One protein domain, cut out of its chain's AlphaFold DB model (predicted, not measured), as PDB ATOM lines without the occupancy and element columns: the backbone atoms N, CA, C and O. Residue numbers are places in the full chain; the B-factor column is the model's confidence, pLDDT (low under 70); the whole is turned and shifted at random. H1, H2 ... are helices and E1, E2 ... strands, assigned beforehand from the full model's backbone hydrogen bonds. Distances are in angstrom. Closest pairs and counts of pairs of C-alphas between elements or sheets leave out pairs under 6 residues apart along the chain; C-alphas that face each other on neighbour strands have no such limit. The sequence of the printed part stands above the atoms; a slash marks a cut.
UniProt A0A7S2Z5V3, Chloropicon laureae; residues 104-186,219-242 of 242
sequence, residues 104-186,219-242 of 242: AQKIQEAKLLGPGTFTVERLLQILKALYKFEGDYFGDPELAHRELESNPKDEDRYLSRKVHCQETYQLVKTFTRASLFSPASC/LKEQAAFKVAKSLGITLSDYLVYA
ATOM      1  N   ALA A 104     140.744 144.890 107.021       63.25
ATOM      2  CA  ALA A 104     142.200 144.854 106.875       63.25
ATOM      3  C   ALA A 104     142.917 144.876 108.237       63.25
ATOM      4  O   ALA A 104     143.800 144.056 108.474       63.25
ATOM      5  N   GLN A 105     142.460 145.723 109.166       64.12
ATOM      6  CA  GLN A 105     142.984 145.763 110.539       64.12
ATOM      7  C   GLN A 105     142.750 144.440 111.284       64.12
ATOM      8  O   GLN A 105     143.691 143.848 111.797       64.12
ATOM      9  N   LYS A 106     141.522 143.904 111.244       67.75
ATOM     10  CA  LYS A 106     141.191 142.615 111.880       67.75
ATOM     11  C   LYS A 106     141.926 141.420 111.268       67.75
ATOM     12  O   LYS A 106     142.211 140.463 111.976       67.75
ATOM     13  N   ILE A 107     142.231 141.467 109.969       69.00
ATOM     14  CA  ILE A 107     143.056 140.461 109.288       69.00
ATOM     15  C   ILE A 107     144.472 140.483 109.860       69.00
ATOM     16  O   ILE A 107     145.018 139.436 110.197       69.00
ATOM     17  N   GLN A 108     145.059 141.672 109.987       66.38
ATOM     18  CA  GLN A 108     146.413 141.828 110.507       66.38
ATOM     19  C   GLN A 108     146.493 141.420 111.985       66.38
ATOM     20  O   GLN A 108     147.389 140.668 112.356       66.38
ATOM     21  N   GLU A 109     145.511 141.816 112.797       71.25
ATOM     22  CA  GLU A 109     145.373 141.391 114.197       71.25
ATOM     23  C   GLU A 109     145.241 139.867 114.329       71.25
ATOM     24  O   GLU A 109     145.939 139.262 115.138       71.25
ATOM     25  N   ALA A 110     144.404 139.223 113.507       71.88
ATOM     26  CA  ALA A 110     144.242 137.768 113.525       71.88
ATOM     27  C   ALA A 110     145.536 137.035 113.132       71.88
ATOM     28  O   ALA A 110     145.885 136.027 113.743       71.88
ATOM     29  N   LYS A 111     146.284 137.559 112.151       73.69
ATOM     30  CA  LYS A 111     147.595 137.013 111.758       73.69
ATOM     31  C   LYS A 111     148.657 137.175 112.849       73.69
ATOM     32  O   LYS A 111     149.508 136.303 112.976       73.69
ATOM     33  N   LEU A 112     148.589 138.246 113.640       76.25
ATOM     34  CA  LEU A 112     149.502 138.502 114.759       76.25
ATOM     35  C   LEU A 112     149.169 137.667 116.008       76.25
ATOM     36  O   LEU A 112     150.085 137.248 116.708       76.25
ATOM     37  N   LEU A 113     147.884 137.409 116.283       77.38
ATOM     38  CA  LEU A 113     147.440 136.599 117.431       77.38
ATOM     39  C   LEU A 113     147.688 135.095 117.248       77.38
ATOM     40  O   LEU A 113     147.786 134.364 118.233       77.38
ATOM     41  N   GLY A 114     147.777 134.632 116.000       78.88
ATOM     42  CA  GLY A 114     147.874 133.214 115.675       78.88
ATOM     43  C   GLY A 114     146.529 132.477 115.783       78.88
ATOM     44  O   GLY A 114     145.483 133.092 116.015       78.88
ATOM     45  N   PRO A 115     146.522 131.148 115.578       84.81
ATOM     46  CA  PRO A 115     145.292 130.367 115.554       84.81
ATOM     47  C   PRO A 115     144.634 130.344 116.935       84.81
ATOM     48  O   PRO A 115     145.261 129.980 117.931       84.81
ATOM     49  N   GLY A 116     143.351 130.694 116.988       86.81
ATOM     50  CA  GLY A 116     142.539 130.646 118.196       86.81
ATOM     51  C   GLY A 116     142.225 129.220 118.654       86.81
ATOM     52  O   GLY A 116     142.388 128.241 117.922       86.81
ATOM     53  N   THR A 117     141.730 129.112 119.887       91.75
ATOM     54  CA  THR A 117     141.259 127.844 120.455       91.75
ATOM     55  C   THR A 117     139.782 127.620 120.127       91.75
ATOM     56  O   THR A 117     138.988 128.561 120.050       91.75
ATOM     57  N   PHE A 118     139.383 126.367 119.942       92.50
ATOM     58  CA  PHE A 118     138.011 125.975 119.621       92.50
ATOM     59  C   PHE A 118     137.603 124.719 120.396       92.50
ATOM     60  O   PHE A 118     138.446 123.929 120.810       92.50
ATOM     61  N   THR A 119     136.302 124.537 120.621       93.00
ATOM     62  CA  THR A 119     135.761 123.326 121.255       93.00
ATOM     63  C   THR A 119     135.637 122.192 120.239       93.00
ATOM     64  O   THR A 119     135.511 122.431 119.034       93.00
ATOM     65  N   VAL A 120     135.636 120.945 120.718       91.69
ATOM     66  CA  VAL A 120     135.423 119.767 119.854       91.69
ATOM     67  C   VAL A 120     134.051 119.819 119.188       91.69
ATOM     68  O   VAL A 120     133.941 119.526 118.003       91.69
ATOM     69  N   GLU A 121     133.019 120.263 119.904       91.38
ATOM     70  CA  GLU A 121     131.681 120.421 119.335       91.38
ATOM     71  C   GLU A 121     131.696 121.360 118.121       91.38
ATOM     72  O   GLU A 121     131.221 120.996 117.046       91.38
ATOM     73  N   ARG A 122     132.333 122.532 118.247       93.00
ATOM     74  CA  ARG A 122     132.472 123.483 117.139       93.00
ATOM     75  C   ARG A 122     133.210 122.864 115.949       93.00
ATOM     76  O   ARG A 122     132.778 123.047 114.811       93.00
ATOM     77  N   LEU A 123     134.291 122.118 116.199       94.50
ATOM     78  CA  LEU A 123     135.023 121.394 115.155       94.50
ATOM     79  C   LEU A 123     134.103 120.434 114.387       94.50
ATOM     80  O   LEU A 123     134.112 120.432 113.157       94.50
ATOM     81  N   LEU A 124     133.289 119.652 115.099       93.31
ATOM     82  CA  LEU A 124     132.359 118.698 114.494       93.31
ATOM     83  C   LEU A 124     131.248 119.402 113.704       93.31
ATOM     84  O   LEU A 124     130.900 118.949 112.617       93.31
ATOM     85  N   GLN A 125     130.729 120.536 114.181       92.50
ATOM     86  CA  GLN A 125     129.724 121.304 113.433       92.50
ATOM     87  C   GLN A 125     130.288 121.874 112.124       92.50
ATOM     88  O   GLN A 125     129.640 121.786 111.081       92.50
ATOM     89  N   ILE A 126     131.516 122.407 112.149       93.38
ATOM     90  CA  ILE A 126     132.195 122.887 110.935       93.38
ATOM     91  C   ILE A 126     132.491 121.716 109.992       93.38
ATOM     92  O   ILE A 126     132.257 121.835 108.792       93.38
ATOM     93  N   LEU A 127     132.943 120.571 110.513       93.38
ATOM     94  CA  LEU A 127     133.158 119.364 109.712       93.38
ATOM     95  C   LEU A 127     131.860 118.897 109.039       93.38
ATOM     96  O   LEU A 127     131.866 118.627 107.843       93.38
ATOM     97  N   LYS A 128     130.745 118.850 109.777       91.06
ATOM     98  CA  LYS A 128     129.416 118.510 109.245       91.06
ATOM     99  C   LYS A 128     129.019 119.432 108.100       91.06
ATOM    100  O   LYS A 128     128.519 118.960 107.083       91.06
ATOM    101  N   ALA A 129     129.260 120.730 108.254       89.19
ATOM    102  CA  ALA A 129     128.968 121.708 107.222       89.19
ATOM    103  C   ALA A 129     129.887 121.568 105.999       89.19
ATOM    104  O   ALA A 129     129.400 121.601 104.875       89.19
ATOM    105  N   LEU A 130     131.194 121.374 106.188       88.69
ATOM    106  CA  LEU A 130     132.120 121.141 105.077       88.69
ATOM    107  C   LEU A 130     131.794 119.852 104.331       88.69
ATOM    108  O   LEU A 130     131.810 119.856 103.107       88.69
ATOM    109  N   TYR A 131     131.427 118.792 105.051       86.69
ATOM    110  CA  TYR A 131     130.909 117.582 104.431       86.69
ATOM    111  C   TYR A 131     129.665 117.930 103.605       86.69
ATOM    112  O   TYR A 131     129.685 117.669 102.416       86.69
ATOM    113  N   LYS A 132     128.677 118.652 104.172       83.31
ATOM    114  CA  LYS A 132     127.476 119.168 103.465       83.31
ATOM    115  C   LYS A 132     127.766 119.878 102.143       83.31
ATOM    116  O   LYS A 132     127.029 119.695 101.181       83.31
ATOM    117  N   PHE A 133     128.773 120.744 102.112       81.56
ATOM    118  CA  PHE A 133     129.010 121.628 100.968       81.56
ATOM    119  C   PHE A 133     130.004 121.084  99.943       81.56
ATOM    120  O   PHE A 133     129.874 121.412  98.769       81.56
ATOM    121  N   GLU A 134     130.989 120.308 100.387       80.06
ATOM    122  CA  GLU A 134     132.153 119.890  99.589       80.06
ATOM    123  C   GLU A 134     132.354 118.367  99.589       80.06
ATOM    124  O   GLU A 134     133.289 117.854  98.974       80.06
ATOM    125  N   GLY A 135     131.515 117.642 100.332       65.81
ATOM    126  CA  GLY A 135     131.467 116.189 100.366       65.81
ATOM    127  C   GLY A 135     131.392 115.619  98.959       65.81
ATOM    128  O   GLY A 135     130.555 116.046  98.168       65.81
ATOM    129  N   ASP A 136     132.226 114.630  98.645       62.91
ATOM    130  CA  ASP A 136     132.064 113.854  97.415       62.91
ATOM    131  C   ASP A 136     130.933 112.833  97.632       62.91
ATOM    132  O   ASP A 136     131.144 111.636  97.837       62.91
ATOM    133  N   TYR A 137     129.705 113.356  97.707       56.00
ATOM    134  CA  TYR A 137     128.456 112.631  97.971       56.00
ATOM    135  C   TYR A 137     128.218 111.462  97.020       56.00
ATOM    136  O   TYR A 137     127.574 110.480  97.382       56.00
ATOM    137  N   PHE A 138     128.789 111.560  95.824       47.59
ATOM    138  CA  PHE A 138     128.655 110.586  94.755       47.59
ATOM    139  C   PHE A 138     129.474 109.307  94.980       47.59
ATOM    140  O   PHE A 138     129.218 108.305  94.316       47.59
ATOM    141  N   GLY A 139     130.435 109.310  95.911       50.69
ATOM    142  CA  GLY A 139     131.259 108.138  96.231       50.69
ATOM    143  C   GLY A 139     130.683 107.209  97.307       50.69
ATOM    144  O   GLY A 139     131.214 106.114  97.489       50.69
ATOM    145  N   ASP A 140     129.629 107.620  98.027       56.41
ATOM    146  CA  ASP A 140     128.985 106.808  99.070       56.41
ATOM    147  C   ASP A 140     127.663 106.216  98.528       56.41
ATOM    148  O   ASP A 140     126.653 106.928  98.447       56.41
ATOM    149  N   PRO A 141     127.634 104.925  98.134       54.28
ATOM    150  CA  PRO A 141     126.445 104.304  97.550       54.28
ATOM    151  C   PRO A 141     125.234 104.318  98.499       54.28
ATOM    152  O   PRO A 141     124.100 104.243  98.037       54.28
ATOM    153  N   GLU A 142     125.437 104.474  99.813       54.38
ATOM    154  CA  GLU A 142     124.354 104.562 100.802       54.38
ATOM    155  C   GLU A 142     123.555 105.881 100.701       54.38
ATOM    156  O   GLU A 142     122.381 105.937 101.080       54.38
ATOM    157  N   LEU A 143     124.165 106.944 100.163       53.50
ATOM    158  CA  LEU A 143     123.547 108.264  99.984       53.50
ATOM    159  C   LEU A 143     122.990 108.490  98.579       53.50
ATOM    160  O   LEU A 143     121.921 109.088  98.457       53.50
ATOM    161  N   ALA A 144     123.650 107.965  97.541       52.72
ATOM    162  CA  ALA A 144     123.186 108.077  96.153       52.72
ATOM    163  C   ALA A 144     121.766 107.501  95.959       52.72
ATOM    164  O   ALA A 144     120.988 107.997  95.148       52.72
ATOM    165  N   HIS A 145     121.387 106.494  96.758       50.16
ATOM    166  CA  HIS A 145     120.030 105.941  96.779       50.16
ATOM    167  C   HIS A 145     119.013 106.778  97.576       50.16
ATOM    168  O   HIS A 145     117.813 106.621  97.366       50.16
ATOM    169  N   ARG A 146     119.452 107.665  98.481       52.91
ATOM    170  CA  ARG A 146     118.566 108.486  99.328       52.91
ATOM    171  C   ARG A 146     118.291 109.886  98.781       52.91
ATOM    172  O   ARG A 146     117.236 110.429  99.094       52.91
ATOM    173  N   GLU A 147     119.174 110.462  97.964       51.31
ATOM    174  CA  GLU A 147     118.984 111.816  97.404       51.31
ATOM    175  C   GLU A 147     117.741 111.958  96.508       51.31
ATOM    176  O   GLU A 147     117.199 113.055  96.389       51.31
ATOM    177  N   LEU A 148     117.232 110.864  95.932       48.53
ATOM    178  CA  LEU A 148     116.011 110.881  95.118       48.53
ATOM    179  C   LEU A 148     114.713 111.032  95.943       48.53
ATOM    180  O   LEU A 148     113.686 111.382  95.368       48.53
ATOM    181  N   GLU A 149     114.749 110.839  97.271       53.06
ATOM    182  CA  GLU A 149     113.549 110.877  98.135       53.06
ATOM    183  C   GLU A 149     113.728 111.607  99.489       53.06
ATOM    184  O   GLU A 149     112.775 111.728 100.263       53.06
ATOM    185  N   SER A 150     114.921 112.105  99.838       57.41
ATOM    186  CA  SER A 150     115.203 112.475 101.232       57.41
ATOM    187  C   SER A 150     114.607 113.815 101.685       57.41
ATOM    188  O   SER A 150     114.988 114.895 101.233       57.41
ATOM    189  N   ASN A 151     113.746 113.744 102.700       70.88
ATOM    190  CA  ASN A 151     113.350 114.854 103.566       70.88
ATOM    191  C   ASN A 151     114.604 115.546 104.164       70.88
ATOM    192  O   ASN A 151     115.484 114.846 104.671       70.88
ATOM    193  N   PRO A 152     114.690 116.894 104.217       69.62
ATOM    194  CA  PRO A 152     115.843 117.620 104.780       69.62
ATOM    195  C   PRO A 152     116.254 117.202 106.202       69.62
ATOM    196  O   PRO A 152     117.382 117.440 106.633       69.62
ATOM    197  N   LYS A 153     115.332 116.607 106.968       74.88
ATOM    198  CA  LYS A 153     115.611 116.072 108.308       74.88
ATOM    199  C   LYS A 153     116.452 114.792 108.284       74.88
ATOM    200  O   LYS A 153     117.206 114.557 109.226       74.88
ATOM    201  N   ASP A 154     116.328 113.975 107.245       76.44
ATOM    202  CA  ASP A 154     117.033 112.698 107.146       76.44
ATOM    203  C   ASP A 154     118.478 112.888 106.681       76.44
ATOM    204  O   ASP A 154     119.377 112.229 107.206       76.44
ATOM    205  N   GLU A 155     118.720 113.873 105.810       76.94
ATOM    206  CA  GLU A 155     120.069 114.332 105.458       76.94
ATOM    207  C   GLU A 155     120.831 114.791 106.716       76.94
ATOM    208  O   GLU A 155     121.933 114.323 107.003       76.94
ATOM    209  N   ASP A 156     120.215 115.651 107.537       82.19
ATOM    210  CA  ASP A 156     120.844 116.170 108.754       82.19
ATOM    211  C   ASP A 156     121.166 115.065 109.775       82.19
ATOM    212  O   ASP A 156     122.238 115.076 110.392       82.19
ATOM    213  N   ARG A 157     120.275 114.075 109.918       84.12
ATOM    214  CA  ARG A 157     120.496 112.892 110.765       84.12
ATOM    215  C   ARG A 157     121.659 112.045 110.263       84.12
ATOM    216  O   ARG A 157     122.487 111.632 111.076       84.12
ATOM    217  N   TYR A 158     121.734 111.798 108.954       83.81
ATOM    218  CA  TYR A 158     122.835 111.049 108.353       83.81
ATOM    219  C   TYR A 158     124.170 111.760 108.588       83.81
ATOM    220  O   TYR A 158     125.096 111.163 109.132       83.81
ATOM    221  N   LEU A 159     124.247 113.055 108.266       85.75
ATOM    222  CA  LEU A 159     125.465 113.847 108.442       85.75
ATOM    223  C   LEU A 159     125.898 113.882 109.908       85.75
ATOM    224  O   LEU A 159     127.078 113.726 110.219       85.75
ATOM    225  N   SER A 160     124.937 114.024 110.823       88.25
ATOM    226  CA  SER A 160     125.212 113.974 112.257       88.25
ATOM    227  C   SER A 160     125.799 112.622 112.658       88.25
ATOM    228  O   SER A 160     126.812 112.605 113.348       88.25
ATOM    229  N   ARG A 161     125.243 111.502 112.179       88.00
ATOM    230  CA  ARG A 161     125.781 110.158 112.443       88.00
ATOM    231  C   ARG A 161     127.174 109.955 111.843       88.00
ATOM    232  O   ARG A 161     128.030 109.381 112.509       88.00
ATOM    233  N   LYS A 162     127.408 110.430 110.616       86.06
ATOM    234  CA  LYS A 162     128.696 110.294 109.919       86.06
ATOM    235  C   LYS A 162     129.805 111.069 110.631       86.06
ATOM    236  O   LYS A 162     130.919 110.579 110.747       86.06
ATOM    237  N   VAL A 163     129.497 112.263 111.135       88.56
ATOM    238  CA  VAL A 163     130.467 113.103 111.850       88.56
ATOM    239  C   VAL A 163     130.673 112.638 113.289       88.56
ATOM    240  O   VAL A 163     131.810 112.578 113.749       88.56
ATOM    241  N   HIS A 164     129.603 112.254 113.989       89.62
ATOM    242  CA  HIS A 164     129.653 111.769 115.373       89.62
ATOM    243  C   HIS A 164     129.889 110.252 115.434       89.62
ATOM    244  O   HIS A 164     129.228 109.536 116.186       89.62
ATOM    245  N   CYS A 165     130.825 109.743 114.635       89.25
ATOM    246  CA  CYS A 165     131.232 108.344 114.668       89.25
ATOM    247  C   CYS A 165     132.553 108.172 115.431       89.25
ATOM    248  O   CYS A 165     133.355 109.103 115.558       89.25
ATOM    249  N   GLN A 166     132.805 106.957 115.927       90.75
ATOM    250  CA  GLN A 166     134.031 106.627 116.658       90.75
ATOM    251  C   GLN A 166     135.292 106.967 115.849       90.75
ATOM    252  O   GLN A 166     136.261 107.466 116.420       90.75
ATOM    253  N   GLU A 167     135.272 106.753 114.534       89.62
ATOM    254  CA  GLU A 167     136.398 107.019 113.632       89.62
ATOM    255  C   GLU A 167     136.817 108.494 113.647       89.62
ATOM    256  O   GLU A 167     138.004 108.791 113.786       89.62
ATOM    257  N   THR A 168     135.861 109.428 113.606       91.50
ATOM    258  CA  THR A 168     136.147 110.871 113.671       91.50
ATOM    259  C   THR A 168     136.854 111.237 114.975       91.50
ATOM    260  O   THR A 168     137.873 111.928 114.960       91.50
ATOM    261  N   TYR A 169     136.383 110.726 116.115       92.56
ATOM    262  CA  TYR A 169     137.041 110.974 117.402       92.56
ATOM    263  C   TYR A 169     138.431 110.325 117.485       92.56
ATOM    264  O   TYR A 169     139.332 110.889 118.109       92.56
ATOM    265  N   GLN A 170     138.642 109.168 116.849       92.56
ATOM    266  CA  GLN A 170     139.973 108.560 116.749       92.56
ATOM    267  C   GLN A 170     140.922 109.397 115.889       92.56
ATOM    268  O   GLN A 170     142.094 109.535 116.245       92.56
ATOM    269  N   LEU A 171     140.432 110.016 114.812       91.62
ATOM    270  CA  LEU A 171     141.215 110.963 114.016       91.62
ATOM    271  C   LEU A 171     141.599 112.195 114.839       91.62
ATOM    272  O   LEU A 171     142.769 112.571 114.836       91.62
ATOM    273  N   VAL A 172     140.669 112.763 115.620       91.88
ATOM    274  CA  VAL A 172     140.977 113.875 116.540       91.88
ATOM    275  C   VAL A 172     142.097 113.478 117.505       91.88
ATOM    276  O   VAL A 172     143.094 114.189 117.604       91.88
ATOM    277  N   LYS A 173     141.995 112.313 118.159       90.06
ATOM    278  CA  LYS A 173     143.046 111.816 119.067       90.06
ATOM    279  C   LYS A 173     144.376 111.606 118.350       90.06
ATOM    280  O   LYS A 173     145.421 111.966 118.886       90.06
ATOM    281  N   THR A 174     144.345 111.028 117.154       90.75
ATOM    282  CA  THR A 174     145.540 110.788 116.335       90.75
ATOM    283  C   THR A 174     146.230 112.100 115.975       90.75
ATOM    284  O   THR A 174     147.440 112.218 116.144       90.75
ATOM    285  N   PHE A 175     145.472 113.118 115.569       91.31
ATOM    286  CA  PHE A 175     146.007 114.440 115.245       91.31
ATOM    287  C   PHE A 175     146.535 115.185 116.470       91.31
ATOM    288  O   PHE A 175     147.571 115.842 116.368       91.31
ATOM    289  N   THR A 176     145.911 115.022 117.638       89.44
ATOM    290  CA  THR A 176     146.469 115.526 118.898       89.44
ATOM    291  C   THR A 176     147.802 114.851 119.232       89.44
ATOM    292  O   THR A 176     148.771 115.523 119.573       89.44
ATOM    293  N   ARG A 177     147.900 113.521 119.083       86.50
ATOM    294  CA  ARG A 177     149.150 112.770 119.325       86.50
ATOM    295  C   ARG A 177     150.253 113.106 118.320       86.50
ATOM    296  O   ARG A 177     151.420 113.063 118.682       86.50
ATOM    297  N   ALA A 178     149.886 113.454 117.088       86.50
ATOM    298  CA  ALA A 178     150.808 113.900 116.044       86.50
ATOM    299  C   ALA A 178     151.164 115.400 116.138       86.50
ATOM    300  O   ALA A 178     151.781 115.935 115.219       86.50
ATOM    301  N   SER A 179     150.742 116.091 117.206       87.06
ATOM    302  CA  SER A 179     150.947 117.533 117.420       87.06
ATOM    303  C   SER A 179     150.364 118.438 116.327       87.06
ATOM    304  O   SER A 179     150.719 119.613 116.238       87.06
ATOM    305  N   LEU A 180     149.431 117.929 115.517       88.69
ATOM    306  CA  LEU A 180     148.642 118.753 114.597       88.69
ATOM    307  C   LEU A 180     147.581 119.547 115.356       88.69
ATOM    308  O   LEU A 180     147.274 120.674 114.968       88.69
ATOM    309  N   PHE A 181     147.075 118.981 116.455       91.25
ATOM    310  CA  PHE A 181     146.258 119.683 117.437       91.25
ATOM    311  C   PHE A 181     146.979 119.753 118.782       91.25
ATOM    312  O   PHE A 181     147.553 118.763 119.236       91.25
ATOM    313  N   SER A 182     146.901 120.903 119.441       89.31
ATOM    314  CA  SER A 182     147.339 121.072 120.827       89.31
ATOM    315  C   SER A 182     146.121 121.174 121.744       89.31
ATOM    316  O   SER A 182     145.219 121.964 121.449       89.31
ATOM    317  N   PRO A 183     146.071 120.429 122.862       88.19
ATOM    318  CA  PRO A 183     145.121 120.714 123.929       88.19
ATOM    319  C   PRO A 183     145.422 122.105 124.485       88.19
ATOM    320  O   PRO A 183     146.536 122.367 124.935       88.19
ATOM    321  N   ALA A 184     144.442 122.998 124.450       81.62
ATOM    322  CA  ALA A 184     144.563 124.289 125.103       81.62
ATOM    323  C   ALA A 184     144.089 124.130 126.548       81.62
ATOM    324  O   ALA A 184     142.921 123.818 126.790       81.62
ATOM    325  N   SER A 185     144.993 124.323 127.511       61.50
ATOM    326  CA  SER A 185     144.625 124.356 128.925       61.50
ATOM    327  C   SER A 185     143.617 125.479 129.144       61.50
ATOM    328  O   SER A 185     143.897 126.641 128.839       61.50
ATOM    329  N   CYS A 186     142.448 125.137 129.678       44.97
ATOM    330  CA  CYS A 186     141.555 126.132 130.232       44.97
ATOM    331  C   CYS A 186     142.296 126.819 131.385       44.97
ATOM    332  O   CYS A 186     142.577 126.216 132.416       44.97
ATOM    333  N   LEU A 219     148.386 123.648 112.259       89.94
ATOM    334  CA  LEU A 219     148.608 123.510 110.828       89.94
ATOM    335  C   LEU A 219     148.998 124.859 110.207       89.94
ATOM    336  O   LEU A 219     148.254 125.836 110.301       89.94
ATOM    337  N   LYS A 220     150.149 124.897 109.526       88.88
ATOM    338  CA  LYS A 220     150.613 126.068 108.767       88.88
ATOM    339  C   LYS A 220     149.691 126.341 107.567       88.88
ATOM    340  O   LYS A 220     149.205 125.409 106.925       88.88
ATOM    341  N   GLU A 221     149.535 127.613 107.206       88.44
ATOM    342  CA  GLU A 221     148.673 128.071 106.101       88.44
ATOM    343  C   GLU A 221     148.967 127.349 104.775       88.44
ATOM    344  O   GLU A 221     148.063 126.809 104.139       88.44
ATOM    345  N   GLN A 222     150.243 127.226 104.400       89.19
ATOM    346  CA  GLN A 222     150.659 126.527 103.174       89.19
ATOM    347  C   GLN A 222     150.225 125.053 103.149       89.19
ATOM    348  O   GLN A 222     149.840 124.523 102.106       89.19
ATOM    349  N   ALA A 223     150.266 124.376 104.300       89.00
ATOM    350  CA  ALA A 223     149.807 122.995 104.413       89.00
ATOM    351  C   ALA A 223     148.277 122.914 104.306       89.00
ATOM    352  O   ALA A 223     147.767 122.036 103.612       89.00
ATOM    353  N   ALA A 224     147.553 123.865 104.905       90.19
ATOM    354  CA  ALA A 224     146.101 123.965 104.779       90.19
ATOM    355  C   ALA A 224     145.667 124.138 103.313       90.19
ATOM    356  O   ALA A 224     144.784 123.417 102.849       90.19
ATOM    357  N   PHE A 225     146.340 125.006 102.549       90.56
ATOM    358  CA  PHE A 225     146.082 125.174 101.113       90.56
ATOM    359  C   PHE A 225     146.364 123.904 100.304       90.56
ATOM    360  O   PHE A 225     145.587 123.561  99.414       90.56
ATOM    361  N   LYS A 226     147.440 123.168 100.616       90.44
ATOM    362  CA  LYS A 226     147.742 121.882  99.959       90.44
ATOM    363  C   LYS A 226     146.654 120.837 100.231       90.44
ATOM    364  O   LYS A 226     146.232 120.150  99.302       90.44
ATOM    365  N   VAL A 227     146.180 120.743 101.475       90.19
ATOM    366  CA  VAL A 227     145.081 119.842 101.859       90.19
ATOM    367  C   VAL A 227     143.787 120.238 101.145       90.19
ATOM    368  O   VAL A 227     143.167 119.383 100.516       90.19
ATOM    369  N   ALA A 228     143.426 121.523 101.153       89.75
ATOM    370  CA  ALA A 228     142.236 122.031 100.470       89.75
ATOM    371  C   ALA A 228     142.272 121.744  98.960       89.75
ATOM    372  O   ALA A 228     141.328 121.181  98.411       89.75
ATOM    373  N   LYS A 229     143.414 122.005  98.308       89.62
ATOM    374  CA  LYS A 229     143.625 121.704  96.886       89.62
ATOM    375  C   LYS A 229     143.474 120.214  96.578       89.62
ATOM    376  O   LYS A 229     142.937 119.868  95.533       89.62
ATOM    377  N   SER A 230     143.919 119.334  97.478       87.81
ATOM    378  CA  SER A 230     143.760 117.882  97.305       87.81
ATOM    379  C   SER A 230     142.306 117.405  97.388       87.81
ATOM    380  O   SER A 230     142.008 116.317  96.908       87.81
ATOM    381  N   LEU A 231     141.425 118.211  97.989       86.31
ATOM    382  CA  LEU A 231     139.985 117.972  98.083       86.31
ATOM    383  C   LEU A 231     139.187 118.722  97.002       86.31
ATOM    384  O   LEU A 231     137.974 118.593  96.963       86.31
ATOM    385  N   GLY A 232     139.837 119.536  96.162       85.69
ATOM    386  CA  GLY A 232     139.146 120.415  95.211       85.69
ATOM    387  C   GLY A 232     138.475 121.640  95.850       85.69
ATOM    388  O   GLY A 232     137.743 122.352  95.171       85.69
ATOM    389  N   ILE A 233     138.749 121.921  97.128       87.31
ATOM    390  CA  ILE A 233     138.100 122.988  97.898       87.31
ATOM    391  C   ILE A 233     138.929 124.273  97.834       87.31
ATOM    392  O   ILE A 233     140.144 124.267  98.058       87.31
ATOM    393  N   THR A 234     138.265 125.411  97.620       89.44
ATOM    394  CA  THR A 234     138.903 126.734  97.709       89.44
ATOM    395  C   THR A 234     138.866 127.241  99.153       89.44
ATOM    396  O   THR A 234     137.863 127.774  99.619       89.44
ATOM    397  N   LEU A 235     139.984 127.116  99.878       88.38
ATOM    398  CA  LEU A 235     140.085 127.513 101.294       88.38
ATOM    399  C   LEU A 235     139.702 128.986 101.551       88.38
ATOM    400  O   LEU A 235     139.090 129.297 102.573       88.38
ATOM    401  N   SER A 236     140.005 129.892 100.620       87.81
ATOM    402  CA  SER A 236     139.702 131.326 100.745       87.81
ATOM    403  C   SER A 236     138.206 131.639 100.877       87.81
ATOM    404  O   SER A 236     137.853 132.682 101.424       87.81
ATOM    405  N   ASP A 237     137.315 130.750 100.428       87.00
ATOM    406  CA  ASP A 237     135.867 130.940 100.576       87.00
ATOM    407  C   ASP A 237     135.374 130.700 102.006       87.00
ATOM    408  O   ASP A 237     134.317 131.208 102.397       87.00
ATOM    409  N   TYR A 238     136.161 129.968 102.795       88.00
ATOM    410  CA  TYR A 238     135.842 129.576 104.162       88.00
ATOM    411  C   TYR A 238     136.547 130.426 105.215       88.00
ATOM    412  O   TYR A 238     136.205 130.327 106.388       88.00
ATOM    413  N   LEU A 239     137.490 131.284 104.832       87.69
ATOM    414  CA  LEU A 239     138.204 132.167 105.750       87.69
ATOM    415  C   LEU A 239     137.598 133.572 105.735       87.69
ATOM    416  O   LEU A 239     137.435 134.202 104.690       87.69
ATOM    417  N   VAL A 240     137.274 134.099 106.916       82.44
ATOM    418  CA  VAL A 240     136.715 135.460 107.048       82.44
ATOM    419  C   VAL A 240     137.771 136.529 106.756       82.44
ATOM    420  O   VAL A 240     137.432 137.628 106.302       82.44
ATOM    421  N   TYR A 241     139.029 136.189 107.029       74.50
ATOM    422  CA  TYR A 241     140.179 137.085 107.058       74.50
ATOM    423  C   TYR A 241     141.290 136.692 106.060       74.50
ATOM    424  O   TYR A 241     142.453 137.014 106.293       74.50
ATOM    425  N   ALA A 242     140.943 135.989 104.974       60.84
ATOM    426  CA  ALA A 242     141.872 135.659 103.887       60.84
ATOM    427  C   ALA A 242     142.101 136.827 102.919       60.84
ATOM    428  O   ALA A 242     141.127 137.570 102.639       60.84
TER     429      ALA A 242
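What this domain is: This is residues 104 to 186 and 219 to 242 of the 242 residues of a protein of Chloropicon laureae (UniProt A0A7S2Z5V3). What shape do these atoms make? It is a loose, elongated spread of helices rather than a closed bundle: H2 runs through the middle, H4 packs on it with residues 159 to 163 alone, and H5 is near it. H1 and H3 lie far out towards the two ends of the long axis, residues 148 to 153 stick out beyond the body, and H6 with the tail of residues 231 to 242 lies away from H4 and H5. What is printed, and how large is it? The printed part has 107 residues, with six named helices and two named strands in the order H1, E1, H2, H3, H4, H5, E2, H6, and its class is mostly helix. It is loose, with a radius of gyration of the C-alphas of 16.4 A and spans of 48 by 30 by 24 A.

How they stand to each other: What does the first helix meet? H1, residues 104 to 113, touches no helix and is apart from E1, residues 117 to 119. Which helices touch? H2, residues 120 to 134, and H4, residues 152 to 163, touch at a steep tilt of 59 degrees, opposite ways; their closest C-alphas are those of Lys 128 and Val 163, 6.1 A apart. H5, residues 166 to 177, is near H2, while H3, residues 141 to 144, and H6, residues 221 to 230, touch no helix. How do the strands stand? E1 and E2, residues 181 to 184, pair with no named strand; their closest C-alphas, of Thr 117 and Ala 184, are 6.7 A apart. The closest C-alphas of H5 and E2 are those of Phe 175 and Phe 181, 5.7 A apart. What do the helix backbones show? Every O i to N i+4 pair is within hydrogen-bond range in H1, H2, H4, H5 and H6; H3 is too short for such a pair.

Where its parts are: Where does the first element begin? C-alpha 104 of H1 is at (142.200, 144.854, 106.875). How long are the longer helices? From first to last C-alpha H1 measures 14.4 A, H2 20.5 A, H4 16.9 A, H5 16.5 A and H6 14.3 A. Where does the last helix end? C-alpha 230 of H6 is at (143.760, 117.882, 97.305).

The domain as a whole: How far does it reach? The two C-alphas farthest apart are those of Leu 112 and Glu 149, at 48.3 A. Is anything missing? Residues 187 to 218 are not printed, and C-alphas 186 and 219 are 20.8 A apart across this cut; of the links that are printed whole, none is long. Where is confidence low? The pLDDT is under 70 at residues 104 to 108, 135 to 150, 152, 185 to 186 and 242.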